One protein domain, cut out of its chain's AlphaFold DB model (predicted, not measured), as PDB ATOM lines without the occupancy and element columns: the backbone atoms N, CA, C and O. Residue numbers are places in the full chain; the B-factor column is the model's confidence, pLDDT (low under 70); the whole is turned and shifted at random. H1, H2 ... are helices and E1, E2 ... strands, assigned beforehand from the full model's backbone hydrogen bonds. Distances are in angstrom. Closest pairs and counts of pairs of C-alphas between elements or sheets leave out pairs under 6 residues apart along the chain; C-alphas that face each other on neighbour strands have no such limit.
ATOM      1  N   ASP A   3      98.304 174.857 150.432       36.84
ATOM      2  CA  ASP A   3      99.141 174.132 151.373       36.84
ATOM      3  C   ASP A   3      98.652 172.674 151.424       36.84
ATOM      4  O   ASP A   3      97.459 172.412 151.597       36.84
ATOM      5  N   ASN A   4      99.582 171.729 151.268       39.44
ATOM      6  CA  ASN A   4      99.380 170.273 151.237       39.44
ATOM      7  C   ASN A   4      98.699 169.655 149.989       39.44
ATOM      8  O   ASN A   4      97.585 169.979 149.575       39.44
ATOM      9  N   TYR A   5      99.380 168.647 149.436       36.62
ATOM     10  CA  TYR A   5      98.942 167.812 148.315       36.62
ATOM     11  C   TYR A   5      97.847 166.813 148.737       36.62
ATOM     12  O   TYR A   5      97.975 166.143 149.762       36.62
ATOM     13  N   GLY A   6      96.789 166.661 147.931       44.72
ATOM     14  CA  GLY A   6      95.789 165.590 148.091       44.72
ATOM     15  C   GLY A   6      94.986 165.596 149.403       44.72
ATOM     16  O   GLY A   6      94.533 164.537 149.838       44.72
ATOM     17  N   GLN A   7      94.840 166.759 150.046       48.88
ATOM     18  CA  GLN A   7      94.046 166.962 151.264       48.88
ATOM     19  C   GLN A   7      92.733 167.715 150.949       48.88
ATOM     20  O   GLN A   7      92.756 168.639 150.131       48.88
ATOM     21  N   PRO A   8      91.612 167.440 151.657       50.69
ATOM     22  CA  PRO A   8      90.330 168.146 151.472       50.69
ATOM     23  C   PRO A   8      90.392 169.678 151.620       50.69
ATOM     24  O   PRO A   8      89.492 170.390 151.165       50.69
ATOM     25  N   ALA A   9      91.450 170.205 152.244       58.88
ATOM     26  CA  ALA A   9      91.705 171.635 152.372       58.88
ATOM     27  C   ALA A   9      91.894 172.329 151.009       58.88
ATOM     28  O   ALA A   9      91.271 173.359 150.764       58.88
ATOM     29  N   ALA A  10      92.650 171.734 150.078       69.81
ATOM     30  CA  ALA A  10      92.974 172.372 148.800       69.81
ATOM     31  C   ALA A  10      91.731 172.622 147.920       69.81
ATOM     32  O   ALA A  10      91.588 173.696 147.335       69.81
ATOM     33  N   TYR A  11      90.786 171.671 147.872       77.06
ATOM     34  CA  TYR A  11      89.501 171.884 147.191       77.06
ATOM     35  C   TYR A  11      88.603 172.879 147.945       77.06
ATOM     36  O   TYR A  11      87.888 173.674 147.334       77.06
ATOM     37  N   THR A  12      88.671 172.885 149.278       78.62
ATOM     38  CA  THR A  12      87.949 173.856 150.112       78.62
ATOM     39  C   THR A  12      88.416 175.288 149.829       78.62
ATOM     40  O   THR A  12      87.589 176.196 149.745       78.62
ATOM     41  N   ASP A  13      89.717 175.497 149.622       81.44
ATOM     42  CA  ASP A  13      90.285 176.794 149.241       81.44
ATOM     43  C   ASP A  13      89.983 177.168 147.789       81.44
ATOM     44  O   ASP A  13      89.631 178.317 147.519       81.44
ATOM     45  N   PHE A  14      90.005 176.204 146.866       85.06
ATOM     46  CA  PHE A  14      89.517 176.399 145.498       85.06
ATOM     47  C   PHE A  14      88.063 176.908 145.473       85.06
ATOM     48  O   PHE A  14      87.761 177.873 144.771       85.06
ATOM     49  N   CYS A  15      87.179 176.339 146.299       86.88
ATOM     50  CA  CYS A  15      85.786 176.777 146.424       86.88
ATOM     51  C   CYS A  15      85.615 178.209 146.970       86.88
ATOM     52  O   CYS A  15      84.575 178.820 146.723       86.88
ATOM     53  N   LYS A  16      86.612 178.770 147.675       88.81
ATOM     54  CA  LYS A  16      86.609 180.175 148.135       88.81
ATOM     55  C   LYS A  16      86.983 181.166 147.024       88.81
ATOM     56  O   LYS A  16      86.742 182.364 147.177       88.81
ATOM     57  N   LEU A  17      87.584 180.704 145.924       87.75
ATOM     58  CA  LEU A  17      87.968 181.563 144.800       87.75
ATOM     59  C   LEU A  17      86.730 182.066 144.037       87.75
ATOM     60  O   LEU A  17      85.725 181.352 143.966       87.75
ATOM     61  N   PRO A  18      86.792 183.248 143.389       93.94
ATOM     62  CA  PRO A  18      85.734 183.698 142.488       93.94
ATOM     63  C   PRO A  18      85.443 182.656 141.401       93.94
ATOM     64  O   PRO A  18      86.371 182.070 140.844       93.94
ATOM     65  N   VAL A  19      84.169 182.466 141.046       90.50
ATOM     66  CA  VAL A  19      83.741 181.455 140.055       90.50
ATOM     67  C   VAL A  19      84.484 181.604 138.719       90.50
ATOM     68  O   VAL A  19      84.922 180.613 138.147       90.50
ATOM     69  N   SER A  20      84.742 182.836 138.273       92.38
ATOM     70  CA  SER A  20      85.541 183.114 137.071       92.38
ATOM     71  C   SER A  20      86.990 182.615 137.149       92.38
ATOM     72  O   SER A  20      87.558 182.248 136.127       92.38
ATOM     73  N   VAL A  21      87.590 182.580 138.344       89.25
ATOM     74  CA  VAL A  21      88.932 182.022 138.582       89.25
ATOM     75  C   VAL A  21      88.867 180.497 138.659       89.25
ATOM     76  O   VAL A  21      89.722 179.827 138.087       89.25
ATOM     77  N   GLN A  22      87.836 179.943 139.305       90.88
ATOM     78  CA  GLN A  22      87.610 178.496 139.337       90.88
ATOM     79  C   GLN A  22      87.460 177.922 137.924       90.88
ATOM     80  O   GLN A  22      88.158 176.979 137.558       90.88
ATOM     81  N   ASP A  23      86.593 178.521 137.108       91.44
ATOM     82  CA  ASP A  23      86.321 178.058 135.748       91.44
ATOM     83  C   ASP A  23      87.521 178.303 134.811       91.44
ATOM     84  O   ASP A  23      87.780 177.489 133.924       91.44
ATOM     85  N   LEU A  24      88.319 179.357 135.049       90.50
ATOM     86  CA  LEU A  24      89.605 179.552 134.369       90.50
ATOM     87  C   LEU A  24      90.573 178.396 134.662       90.50
ATOM     88  O   LEU A  24      91.183 177.880 133.729       90.50
ATOM     89  N   ILE A  25      90.703 177.970 135.924       90.69
ATOM     90  CA  ILE A  25      91.553 176.830 136.302       90.69
ATOM     91  C   ILE A  25      91.029 175.548 135.645       90.69
ATOM     92  O   ILE A  25      91.767 174.892 134.912       90.69
ATOM     93  N   LEU A  26      89.747 175.218 135.828       92.44
ATOM     94  CA  LEU A  26      89.161 173.986 135.287       92.44
ATOM     95  C   LEU A  26      89.190 173.920 133.746       92.44
ATOM     96  O   LEU A  26      89.222 172.823 133.191       92.44
ATOM     97  N   GLY A  27      89.189 175.067 133.057       92.00
ATOM     98  CA  GLY A  27      89.183 175.153 131.593       92.00
ATOM     99  C   GLY A  27      90.543 175.349 130.905       92.00
ATOM    100  O   GLY A  27      90.599 175.211 129.684       92.00
ATOM    101  N   SER A  28      91.623 175.688 131.625       90.38
ATOM    102  CA  SER A  28      92.898 176.119 130.997       90.38
ATOM    103  C   SER A  28      94.060 175.126 131.078       90.38
ATOM    104  O   SER A  28      95.048 175.284 130.350       90.38
ATOM    105  N   PHE A  29      93.977 174.141 131.971       91.50
ATOM    106  CA  PHE A  29      95.058 173.198 132.268       91.50
ATOM    107  C   PHE A  29      94.765 171.796 131.722       91.50
ATOM    108  O   PHE A  29      93.618 171.444 131.446       91.50
ATOM    109  N   PHE A  30      95.812 170.988 131.546       87.62
ATOM    110  CA  PHE A  30      95.654 169.607 131.095       87.62
ATOM    111  C   PHE A  30      95.006 168.766 132.203       87.62
ATOM    112  O   PHE A  30      95.458 168.794 133.345       87.62
ATOM    113  N   CYS A  31      93.943 168.028 131.881       90.75
ATOM    114  CA  CYS A  31      93.183 167.257 132.865       90.75
ATOM    115  C   CYS A  31      92.757 165.894 132.293       90.75
ATOM    116  O   CYS A  31      91.660 165.775 131.735       90.75
ATOM    117  N   PRO A  32      93.596 164.851 132.404       91.38
ATOM    118  CA  PRO A  32      93.268 163.518 131.913       91.38
ATOM    119  C   PRO A  32      92.281 162.832 132.870       91.38
ATOM    120  O   PRO A  32      92.675 162.092 133.765       91.38
ATOM    121  N   MET A  33      90.978 163.065 132.696       91.06
ATOM    122  CA  MET A  33      89.938 162.476 133.562       91.06
ATOM    123  C   MET A  33      89.856 160.939 133.482       91.06
ATOM    124  O   MET A  33      89.344 160.309 134.402       91.06
ATOM    125  N   ASP A  34      90.408 160.328 132.432       91.06
ATOM    126  CA  ASP A  34      90.526 158.870 132.302       91.06
ATOM    127  C   ASP A  34      91.779 158.287 132.997       91.06
ATOM    128  O   ASP A  34      91.980 157.069 132.980       91.06
ATOM    129  N   SER A  35      92.622 159.125 133.612       90.62
ATOM    130  CA  SER A  35      93.869 158.721 134.283       90.62
ATOM    131  C   SER A  35      93.651 157.832 135.513       90.62
ATOM    132  O   SER A  35      92.576 157.799 136.124       90.62
ATOM    133  N   LEU A  36      94.695 157.109 135.920       88.50
ATOM    134  CA  LEU A  36      94.727 156.380 137.189       88.50
ATOM    135  C   LEU A  36      94.623 157.341 138.379       88.50
ATOM    136  O   LEU A  36      93.987 156.994 139.373       88.50
ATOM    137  N   HIS A  37      95.198 158.543 138.290       86.62
ATOM    138  CA  HIS A  37      95.025 159.585 139.308       86.62
ATOM    139  C   HIS A  37      93.576 160.051 139.435       86.62
ATOM    140  O   HIS A  37      93.053 160.037 140.545       86.62
ATOM    141  N   ALA A  38      92.899 160.382 138.332       86.62
ATOM    142  CA  ALA A  38      91.497 160.799 138.370       86.62
ATOM    143  C   ALA A  38      90.605 159.719 139.010       86.62
ATOM    144  O   ALA A  38      89.817 160.019 139.904       86.62
ATOM    145  N   LYS A  39      90.817 158.442 138.660       89.56
ATOM    146  CA  LYS A  39      90.125 157.288 139.272       89.56
ATOM    147  C   LYS A  39      90.430 157.126 140.768       89.56
ATOM    148  O   LYS A  39      89.533 156.821 141.553       89.56
ATOM    149  N   LYS A  40      91.686 157.331 141.191       86.62
ATOM    150  CA  LYS A  40      92.086 157.312 142.615       86.62
ATOM    151  C   LYS A  40      91.457 158.468 143.398       86.62
ATOM    152  O   LYS A  40      91.070 158.263 144.545       86.62
ATOM    153  N   ASN A  41      91.368 159.652 142.795       85.69
ATOM    154  CA  ASN A  41      90.761 160.841 143.387       85.69
ATOM    155  C   ASN A  41      89.238 160.655 143.512       85.69
ATOM    156  O   ASN A  41      88.687 160.834 144.592       85.69
ATOM    157  N   GLU A  42      88.563 160.160 142.468       86.50
ATOM    158  CA  GLU A  42      87.127 159.833 142.498       86.50
ATOM    159  C   GLU A  42      86.775 158.830 143.609       86.50
ATOM    160  O   GLU A  42      85.798 159.027 144.332       86.50
ATOM    161  N   ALA A  43      87.606 157.802 143.810       83.75
ATOM    162  CA  ALA A  43      87.430 156.820 144.881       83.75
ATOM    163  C   ALA A  43      87.646 157.384 146.304       83.75
ATOM    164  O   ALA A  43      87.217 156.757 147.274       83.75
ATOM    165  N   LYS A  44      88.319 158.535 146.439       83.44
ATOM    166  CA  LYS A  44      88.582 159.228 147.715       83.44
ATOM    167  C   LYS A  44      87.657 160.419 147.971       83.44
ATOM    168  O   LYS A  44      87.581 160.875 149.111       83.44
ATOM    169  N   ALA A  45      87.010 160.945 146.935       81.06
ATOM    170  CA  ALA A  45      86.266 162.193 147.007       81.06
ATOM    171  C   ALA A  45      85.078 162.105 147.982       81.06
ATOM    172  O   ALA A  45      84.376 161.092 148.042       81.06
ATOM    173  N   ASP A  46      84.838 163.189 148.728       80.12
ATOM    174  CA  ASP A  46      83.814 163.227 149.776       80.12
ATOM    175  C   ASP A  46      82.425 162.863 149.223       80.12
ATOM    176  O   ASP A  46      81.897 163.468 148.280       80.12
ATOM    177  N   THR A  47      81.822 161.841 149.831       80.56
ATOM    178  CA  THR A  47      80.525 161.305 149.425       80.56
ATOM    179  C   THR A  47      79.357 162.222 149.788       80.56
ATOM    180  O   THR A  47      78.278 162.053 149.217       80.56
ATOM    181  N   ASN A  48      79.578 163.215 150.658       85.44
ATOM    182  CA  ASN A  48      78.606 164.249 151.016       85.44
ATOM    183  C   ASN A  48      78.515 165.382 149.977       85.44
ATOM    184  O   ASN A  48      77.504 166.084 149.935       85.44
ATOM    185  N   LEU A  49      79.531 165.555 149.120       82.06
ATOM    186  CA  LEU A  49      79.482 166.520 148.018       82.06
ATOM    187  C   LEU A  49      78.434 166.111 146.977       82.06
ATOM    188  O   LEU A  49      78.265 164.920 146.675       82.06
ATOM    189  N   SER A  50      77.784 167.114 146.372       88.12
ATOM    190  CA  SER A  50      76.888 166.890 145.235       88.12
ATOM    191  C   SER A  50      77.651 166.230 144.073       88.12
ATOM    192  O   SER A  50      78.866 166.411 143.964       88.12
ATOM    193  N   PRO A  51      76.985 165.493 143.165       89.44
ATOM    194  CA  PRO A  51      77.666 164.867 142.029       89.44
ATOM    195  C   PRO A  51      78.467 165.862 141.172       89.44
ATOM    196  O   PRO A  51      79.561 165.536 140.717       89.44
ATOM    197  N   SER A  52      77.957 167.089 141.012       87.81
ATOM    198  CA  SER A  52      78.630 168.169 140.278       87.81
ATOM    199  C   SER A  52      79.877 168.672 141.011       87.81
ATOM    200  O   SER A  52      80.935 168.828 140.404       87.81
ATOM    201  N   ASP A  53      79.777 168.893 142.324       85.94
ATOM    202  CA  ASP A  53      80.903 169.392 143.124       85.94
ATOM    203  C   ASP A  53      81.980 168.319 143.295       85.94
ATOM    204  O   ASP A  53      83.170 168.624 143.283       85.94
ATOM    205  N   ARG A  54      81.586 167.043 143.368       86.75
ATOM    206  CA  ARG A  54      82.522 165.916 143.360       86.75
ATOM    207  C   ARG A  54      83.295 165.844 142.046       86.75
ATOM    208  O   ARG A  54      84.509 165.679 142.075       86.75
ATOM    209  N   GLN A  55      82.622 166.025 140.909       88.75
ATOM    210  CA  GLN A  55      83.284 166.059 139.605       88.75
ATOM    211  C   GLN A  55      84.259 167.245 139.493       88.75
ATOM    212  O   GLN A  55      85.392 167.047 139.056       88.75
ATOM    213  N   ARG A  56      83.865 168.451 139.941       90.38
ATOM    214  CA  ARG A  56      84.760 169.628 140.005       90.38
ATOM    215  C   ARG A  56      85.962 169.387 140.927       90.38
ATOM    216  O   ARG A  56      87.068 169.779 140.567       90.38
ATOM    217  N   CYS A  57      85.767 168.708 142.060       88.62
ATOM    218  CA  CYS A  57      86.839 168.318 142.979       88.62
ATOM    219  C   CYS A  57      87.863 167.394 142.309       88.62
ATOM    220  O   CYS A  57      89.036 167.748 142.214       88.62
ATOM    221  N   VAL A  58      87.413 166.268 141.743       90.31
ATOM    222  CA  VAL A  58      88.290 165.311 141.044       90.31
ATOM    223  C   VAL A  58      89.026 165.979 139.879       90.31
ATOM    224  O   VAL A  58      90.216 165.728 139.684       90.31
ATOM    225  N   GLN A  59      88.354 166.860 139.129       91.88
ATOM    226  CA  GLN A  59      88.967 167.626 138.042       91.88
ATOM    227  C   GLN A  59      90.050 168.587 138.557       91.88
ATOM    228  O   GLN A  59      91.152 168.610 138.010       91.88
ATOM    229  N   PHE A  60      89.776 169.343 139.625       91.38
ATOM    230  CA  PHE A  60      90.749 170.244 140.246       91.38
ATOM    231  C   PHE A  60      91.973 169.485 140.779       91.38
ATOM    232  O   PHE A  60      93.100 169.837 140.438       91.38
ATOM    233  N   GLU A  61      91.774 168.412 141.547       88.88
ATOM    234  CA  GLU A  61      92.872 167.583 142.060       88.88
ATOM    235  C   GLU A  61      93.693 166.963 140.921       88.88
ATOM    236  O   GLU A  61      94.919 166.944 140.978       88.88
ATOM    237  N   THR A  62      93.044 166.512 139.843       90.88
ATOM    238  CA  THR A  62      93.742 165.983 138.659       90.88
ATOM    239  C   THR A  62      94.574 167.072 137.971       90.88
ATOM    240  O   THR A  62      95.732 166.832 137.634       90.88
ATOM    241  N   ILE A  63      94.051 168.295 137.827       92.19
ATOM    242  CA  ILE A  63      94.822 169.438 137.314       92.19
ATOM    243  C   ILE A  63      96.044 169.717 138.195       92.19
ATOM    244  O   ILE A  63      97.149 169.860 137.669       92.19
ATOM    245  N   MET A  64      95.873 169.762 139.519       89.19
ATOM    246  CA  MET A  64      96.973 170.023 140.452       89.19
ATOM    247  C   MET A  64      98.042 168.922 140.407       89.19
ATOM    248  O   MET A  64      99.226 169.249 140.403       89.19
ATOM    249  N   ASN A  65      97.649 167.651 140.287       88.38
ATOM    250  CA  ASN A  65      98.578 166.518 140.196       88.38
ATOM    251  C   ASN A  65      99.437 166.555 138.914       88.38
ATOM    252  O   ASN A  65     100.630 166.285 138.980       88.38
ATOM    253  N   PHE A  66      98.856 166.906 137.758       91.44
ATOM    254  CA  PHE A  66      99.559 166.879 136.459       91.44
ATOM    255  C   PHE A  66     100.216 168.209 136.040       91.44
ATOM    256  O   PHE A  66     101.043 168.212 135.133       91.44
ATOM    257  N   ASN A  67      99.838 169.347 136.638       92.69
ATOM    258  CA  ASN A  67     100.311 170.686 136.228       92.69
ATOM    259  C   ASN A  67     100.946 171.484 137.385       92.69
ATOM    260  O   ASN A  67     101.388 172.619 137.178       92.69
ATOM    261  N   GLY A  68     100.907 170.949 138.609       90.69
ATOM    262  CA  GLY A  68     101.383 171.617 139.812       90.69
ATOM    263  C   GLY A  68     102.904 171.618 139.912       90.69
ATOM    264  O   GLY A  68     103.560 170.601 139.723       90.69
ATOM    265  N   PHE A  69     103.461 172.772 140.266       89.31
ATOM    266  CA  PHE A  69     104.868 172.919 140.603       89.31
ATOM    267  C   PHE A  69     105.016 173.095 142.113       89.31
ATOM    268  O   PHE A  69     104.490 174.057 142.682       89.31
ATOM    269  N   GLU A  70     105.771 172.192 142.737       84.25
ATOM    270  CA  GLU A  70     106.242 172.317 144.121       84.25
ATOM    271  C   GLU A  70     107.090 173.599 144.270       84.25
ATOM    272  O   GLU A  70     107.751 174.059 143.328       84.25
ATOM    273  N   SER A  71     107.037 174.222 145.443       80.44
ATOM    274  CA  SER A  71     107.806 175.414 145.779       80.44
ATOM    275  C   SER A  71     108.303 175.304 147.211       80.44
ATOM    276  O   SER A  71     107.548 175.557 148.148       80.44
ATOM    277  N   LYS A  72     109.585 174.971 147.356       77.69
ATOM    278  CA  LYS A  72     110.299 174.995 148.628       77.69
ATOM    279  C   LYS A  72     111.274 176.175 148.622       77.69
ATOM    280  O   LYS A  72     112.241 176.121 147.859       77.69
ATOM    281  N   PRO A  73     110.995 177.253 149.370       76.81
ATOM    282  CA  PRO A  73     111.870 178.416 149.409       76.81
ATOM    283  C   PRO A  73     113.222 178.069 150.066       76.81
ATOM    284  O   PRO A  73     113.251 177.306 151.036       76.81
ATOM    285  N   PRO A  74     114.357 178.598 149.575       80.25
ATOM    286  CA  PRO A  74     115.596 178.628 150.342       80.25
ATOM    287  C   PRO A  74     115.453 179.442 151.633       80.25
ATOM    288  O   PRO A  74     114.719 180.430 151.687       80.25
ATOM    289  N   LEU A  75     116.274 179.113 152.633       76.38
ATOM    290  CA  LEU A  75     116.571 180.050 153.720       76.38
ATOM    291  C   LEU A  75     117.142 181.352 153.142       76.38
ATOM    292  O   LEU A  75     117.884 181.337 152.157       76.38
ATOM    293  N   GLY A  76     116.856 182.487 153.786       69.81
ATOM    294  CA  GLY A  76     117.268 183.811 153.293       69.81
ATOM    295  C   GLY A  76     118.784 184.019 153.150       69.81
ATOM    296  O   GLY A  76     119.207 184.931 152.444       69.81
ATOM    297  N   ASP A  77     119.605 183.178 153.783       68.75
ATOM    298  CA  ASP A  77     121.066 183.168 153.647       68.75
ATOM    299  C   ASP A  77     121.595 182.110 152.655       68.75
ATOM    300  O   ASP A  77     122.807 182.017 152.448       68.75
ATOM    301  N   GLY A  78     120.698 181.313 152.064       75.44
ATOM    302  CA  GLY A  78     120.981 180.224 151.132       75.44
ATOM    303  C   GLY A  78     121.629 178.983 151.748       75.44
ATOM    304  O   GLY A  78     122.170 178.172 151.001       75.44
ATOM    305  N   SER A  79     121.615 178.812 153.074       72.44
ATOM    306  CA  SER A  79     122.250 177.661 153.744       72.44
ATOM    307  C   SER A  79     121.469 176.341 153.642       72.44
ATOM    308  O   SER A  79     122.030 175.279 153.924       72.44
ATOM    309  N   GLY A  80     120.201 176.384 153.224       76.81
ATOM    310  CA  GLY A  80     119.318 175.221 153.150       76.81
ATOM    311  C   GLY A  80     117.931 175.555 152.599       76.81
ATOM    312  O   GLY A  80     117.740 176.587 151.952       76.81
ATOM    313  N   LEU A  81     116.977 174.659 152.842       75.25
ATOM    314  CA  LEU A  81     115.545 174.893 152.636       75.25
ATOM    315  C   LEU A  81     114.966 175.553 153.891       75.25
ATOM    316  O   LEU A  81     115.430 175.273 154.998       75.25
ATOM    317  N   ASP A  82     113.979 176.424 153.719       70.00
ATOM    318  CA  ASP A  82     113.213 176.989 154.828       70.00
ATOM    319  C   ASP A  82     112.123 175.984 155.244       70.00
ATOM    320  O   ASP A  82     110.989 176.040 154.773       70.00
ATOM    321  N   ASP A  83     112.515 175.007 156.072       66.44
ATOM    322  CA  ASP A  83     111.646 173.922 156.560       66.44
ATOM    323  C   ASP A  83     110.496 174.432 157.469       66.44
ATOM    324  O   ASP A  83     109.564 173.677 157.747       66.44
ATOM    325  N   ASP A  84     110.528 175.702 157.908       61.34
ATOM    326  CA  ASP A  84     109.435 176.361 158.643       61.34
ATOM    327  C   ASP A  84     108.309 176.865 157.705       61.34
ATOM    328  O   ASP A  84     107.261 177.324 158.174       61.34
ATOM    329  N   LEU A  85     108.494 176.792 156.378       60.94
ATOM    330  CA  LEU A  85     107.490 177.158 155.375       60.94
ATOM    331  C   LEU A  85     106.905 175.919 154.685       60.94
ATOM    332  O   LEU A  85     107.601 175.209 153.963       60.94
ATOM    333  N   ASP A  86     105.590 175.729 154.838       58.25
ATOM    334  CA  ASP A  86     104.838 174.623 154.234       58.25
ATOM    335  C   ASP A  86     105.079 174.461 152.719       58.25
ATOM    336  O   ASP A  86     105.207 175.431 151.955       58.25
ATOM    337  N   ASP A  87     105.047 173.200 152.276       67.62
ATOM    338  CA  ASP A  87     105.120 172.786 150.874       67.62
ATOM    339  C   ASP A  87     103.985 173.409 150.050       67.62
ATOM    340  O   ASP A  87     102.846 172.927 150.025       67.62
ATOM    341  N   ARG A  88     104.313 174.472 149.312       76.25
ATOM    342  CA  ARG A  88     103.355 175.197 148.471       76.25
ATOM    343  C   ARG A  88     103.358 174.667 147.046       76.25
ATOM    344  O   ARG A  88     104.397 174.620 146.390       76.25
ATOM    345  N   VAL A  89     102.172 174.358 146.521       81.69
ATOM    346  CA  VAL A  89     101.986 173.995 145.106       81.69
ATOM    347  C   VAL A  89     101.314 175.139 144.342       81.69
ATOM    348  O   VAL A  89     100.355 175.760 144.815       81.69
ATOM    349  N   GLY A  90     101.814 175.431 143.139       86.31
ATOM    350  CA  GLY A  90     101.240 176.420 142.223       86.31
ATOM    351  C   GLY A  90     101.113 175.897 140.794       86.31
ATOM    352  O   GLY A  90     102.001 175.205 140.306       86.31
ATOM    353  N   VAL A  91     100.026 176.256 140.109       89.12
ATOM    354  CA  VAL A  91      99.852 176.029 138.664       89.12
ATOM    355  C   VAL A  91     100.156 177.313 137.895       89.12
ATOM    356  O   VAL A  91      99.731 178.400 138.287       89.12
ATOM    357  N   TYR A  92     100.902 177.196 136.798       91.56
ATOM    358  CA  TYR A  92     101.438 178.339 136.056       91.56
ATOM    359  C   TYR A  92     101.153 178.183 134.563       91.56
ATOM    360  O   TYR A  92     101.741 177.325 133.908       91.56
ATOM    361  N   MET A  93     100.293 179.053 134.021       89.88
ATOM    362  CA  MET A  93      99.732 178.985 132.656       89.88
ATOM    363  C   MET A  93     100.746 178.749 131.524       89.88
ATOM    364  O   MET A  93     100.383 178.185 130.492       89.88
ATOM    365  N   VAL A  94     101.987 179.223 131.686       92.69
ATOM    366  CA  VAL A  94     103.068 179.073 130.697       92.69
ATOM    367  C   VAL A  94     104.005 177.923 131.066       92.69
ATOM    368  O   VAL A  94     104.259 177.067 130.225       92.69
ATOM    369  N   ALA A  95     104.494 177.868 132.311       93.94
ATOM    370  CA  ALA A  95     105.490 176.873 132.718       93.94
ATOM    371  C   ALA A  95     104.955 175.430 132.650       93.94
ATOM    372  O   ALA A  95     105.696 174.538 132.252       93.94
ATOM    373  N   CYS A  96     103.663 175.202 132.926       93.56
ATOM    374  CA  CYS A  96     103.040 173.873 132.836       93.56
ATOM    375  C   CYS A  96     102.917 173.320 131.402       93.56
ATOM    376  O   CYS A  96     102.376 172.236 131.215       93.56
ATOM    377  N   LYS A  97     103.337 174.081 130.380       93.62
ATOM    378  CA  LYS A  97     103.334 173.650 128.974       93.62
ATOM    379  C   LYS A  97     104.686 173.104 128.507       93.62
ATOM    380  O   LYS A  97     104.766 172.629 127.379       93.62
ATOM    381  N   ALA A  98     105.739 173.219 129.318       96.19
ATOM    382  CA  ALA A  98     107.050 172.668 128.992       96.19
ATOM    383  C   ALA A  98     107.043 171.153 129.234       96.19
ATOM    384  O   ALA A  98     106.810 170.717 130.359       96.19
TER     385      ALA A  98
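This is residues 3 to 98 of the 522 residues of the protein "Hypothetical protein" of Polarella glacialis (UniProt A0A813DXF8). A long helix, H4, forms the core, with three shorter helices, H1, H2 and H3, set round it on different sides; at its last residue it passes straight into a small two-stranded hairpin, E1 and E2. The loop that joins the two strands, residues 72 to 87, reaches away from the helices, and the length of the whole runs from the beginning of H4 to this loop. The printed part has 96 residues, with four named helices followed by two named strands, H1 H2 H3 H4 E1 E2; the two strands make an antiparallel sheet, and the class is mostly helix. The whole is only just compact, close to loose, with a radius of gyration of the C-alphas of 14.8 A, and its C-alphas span 48 by 29 by 29 A.

After residues 3 to 7, helix H1 covers residues 8 to 16, 13.0 A from first to last C-alpha, and begins with the C-alpha of Pro 8 at (90.330, 168.146, 151.472). A tight link of 2 residues leads to H2, residues 19 to 28, 13.9 A long. A short link of 7 residues leads to H3, residues 36 to 42, 9.9 A long, and another short link, of 8 residues, leads to H4. H4, residues 51 to 67, is the longest helix, at 24.1 A, and begins with C-alpha 51 at (77.666, 164.867, 142.029). Strand E1, residues 68 to 71, follows with no residue between and is 9.6 A long. After the long link of residues 72 to 87 comes E2, residues 88 to 91, 10.4 A long, ending with the C-alpha of Val 91 at (99.852, 176.029, 138.664). Residues 92 to 98 hold no named helix and no named strand.

H4 is the hub, touching three other helices. H1 and H4 only just touch, with 3 pairs of C-alphas within 8 A; the closest are those of Tyr 11 and Cys 57, 6.1 A apart, and the helices are about perpendicular at 75 degrees. H4 touches H1 with residues 57 to 61 alone. H2 touches H4 at a steep tilt of 54 degrees, the same way, with the C-alphas of Leu 26 and Phe 60 closest at 6.4 A. H1 and H2 are close but not clearly touching; their closest C-alphas, those of Phe 14 and Gln 22, are 6.8 A apart. H3 and H4 form a helical hairpin and touch, with the C-alphas of Asn 41 and Val 58 closest at 5.6 A. They run opposite ways at a shallow tilt of 34.6 degrees, only just short of steep. H3 is apart from H1 and from H2. E1 and E2 form a hairpin and are antiparallel, with 143 degrees between their directions. N 69 and O 90 are within hydrogen-bond range at 2.8 A, as are N 90 and O 69 at 3.0 A. The closest C-alphas of H4 and E2 are those of Asn 67 and Val 91, 5.9 A apart. In H1, H2, H3 and H4, every O i to N i+4 pair is within hydrogen-bond range.

The outline is elongated, and the two C-alphas farthest apart, those of Pro 51 and Asp 77, are 48.5 A from each other. The printed part has no cut. The link from E1 to E2 is long, with 16 residues whose C-alphas lie 12 to 30 A from the mean of the C-alphas. Residues 16 to 21, of which 19 to 21 belong to H2, stand free. The mean pLDDT of the printed part of this model is 82.0; residues 3 to 10, 76 to 77 and 83 to 87 are under 70.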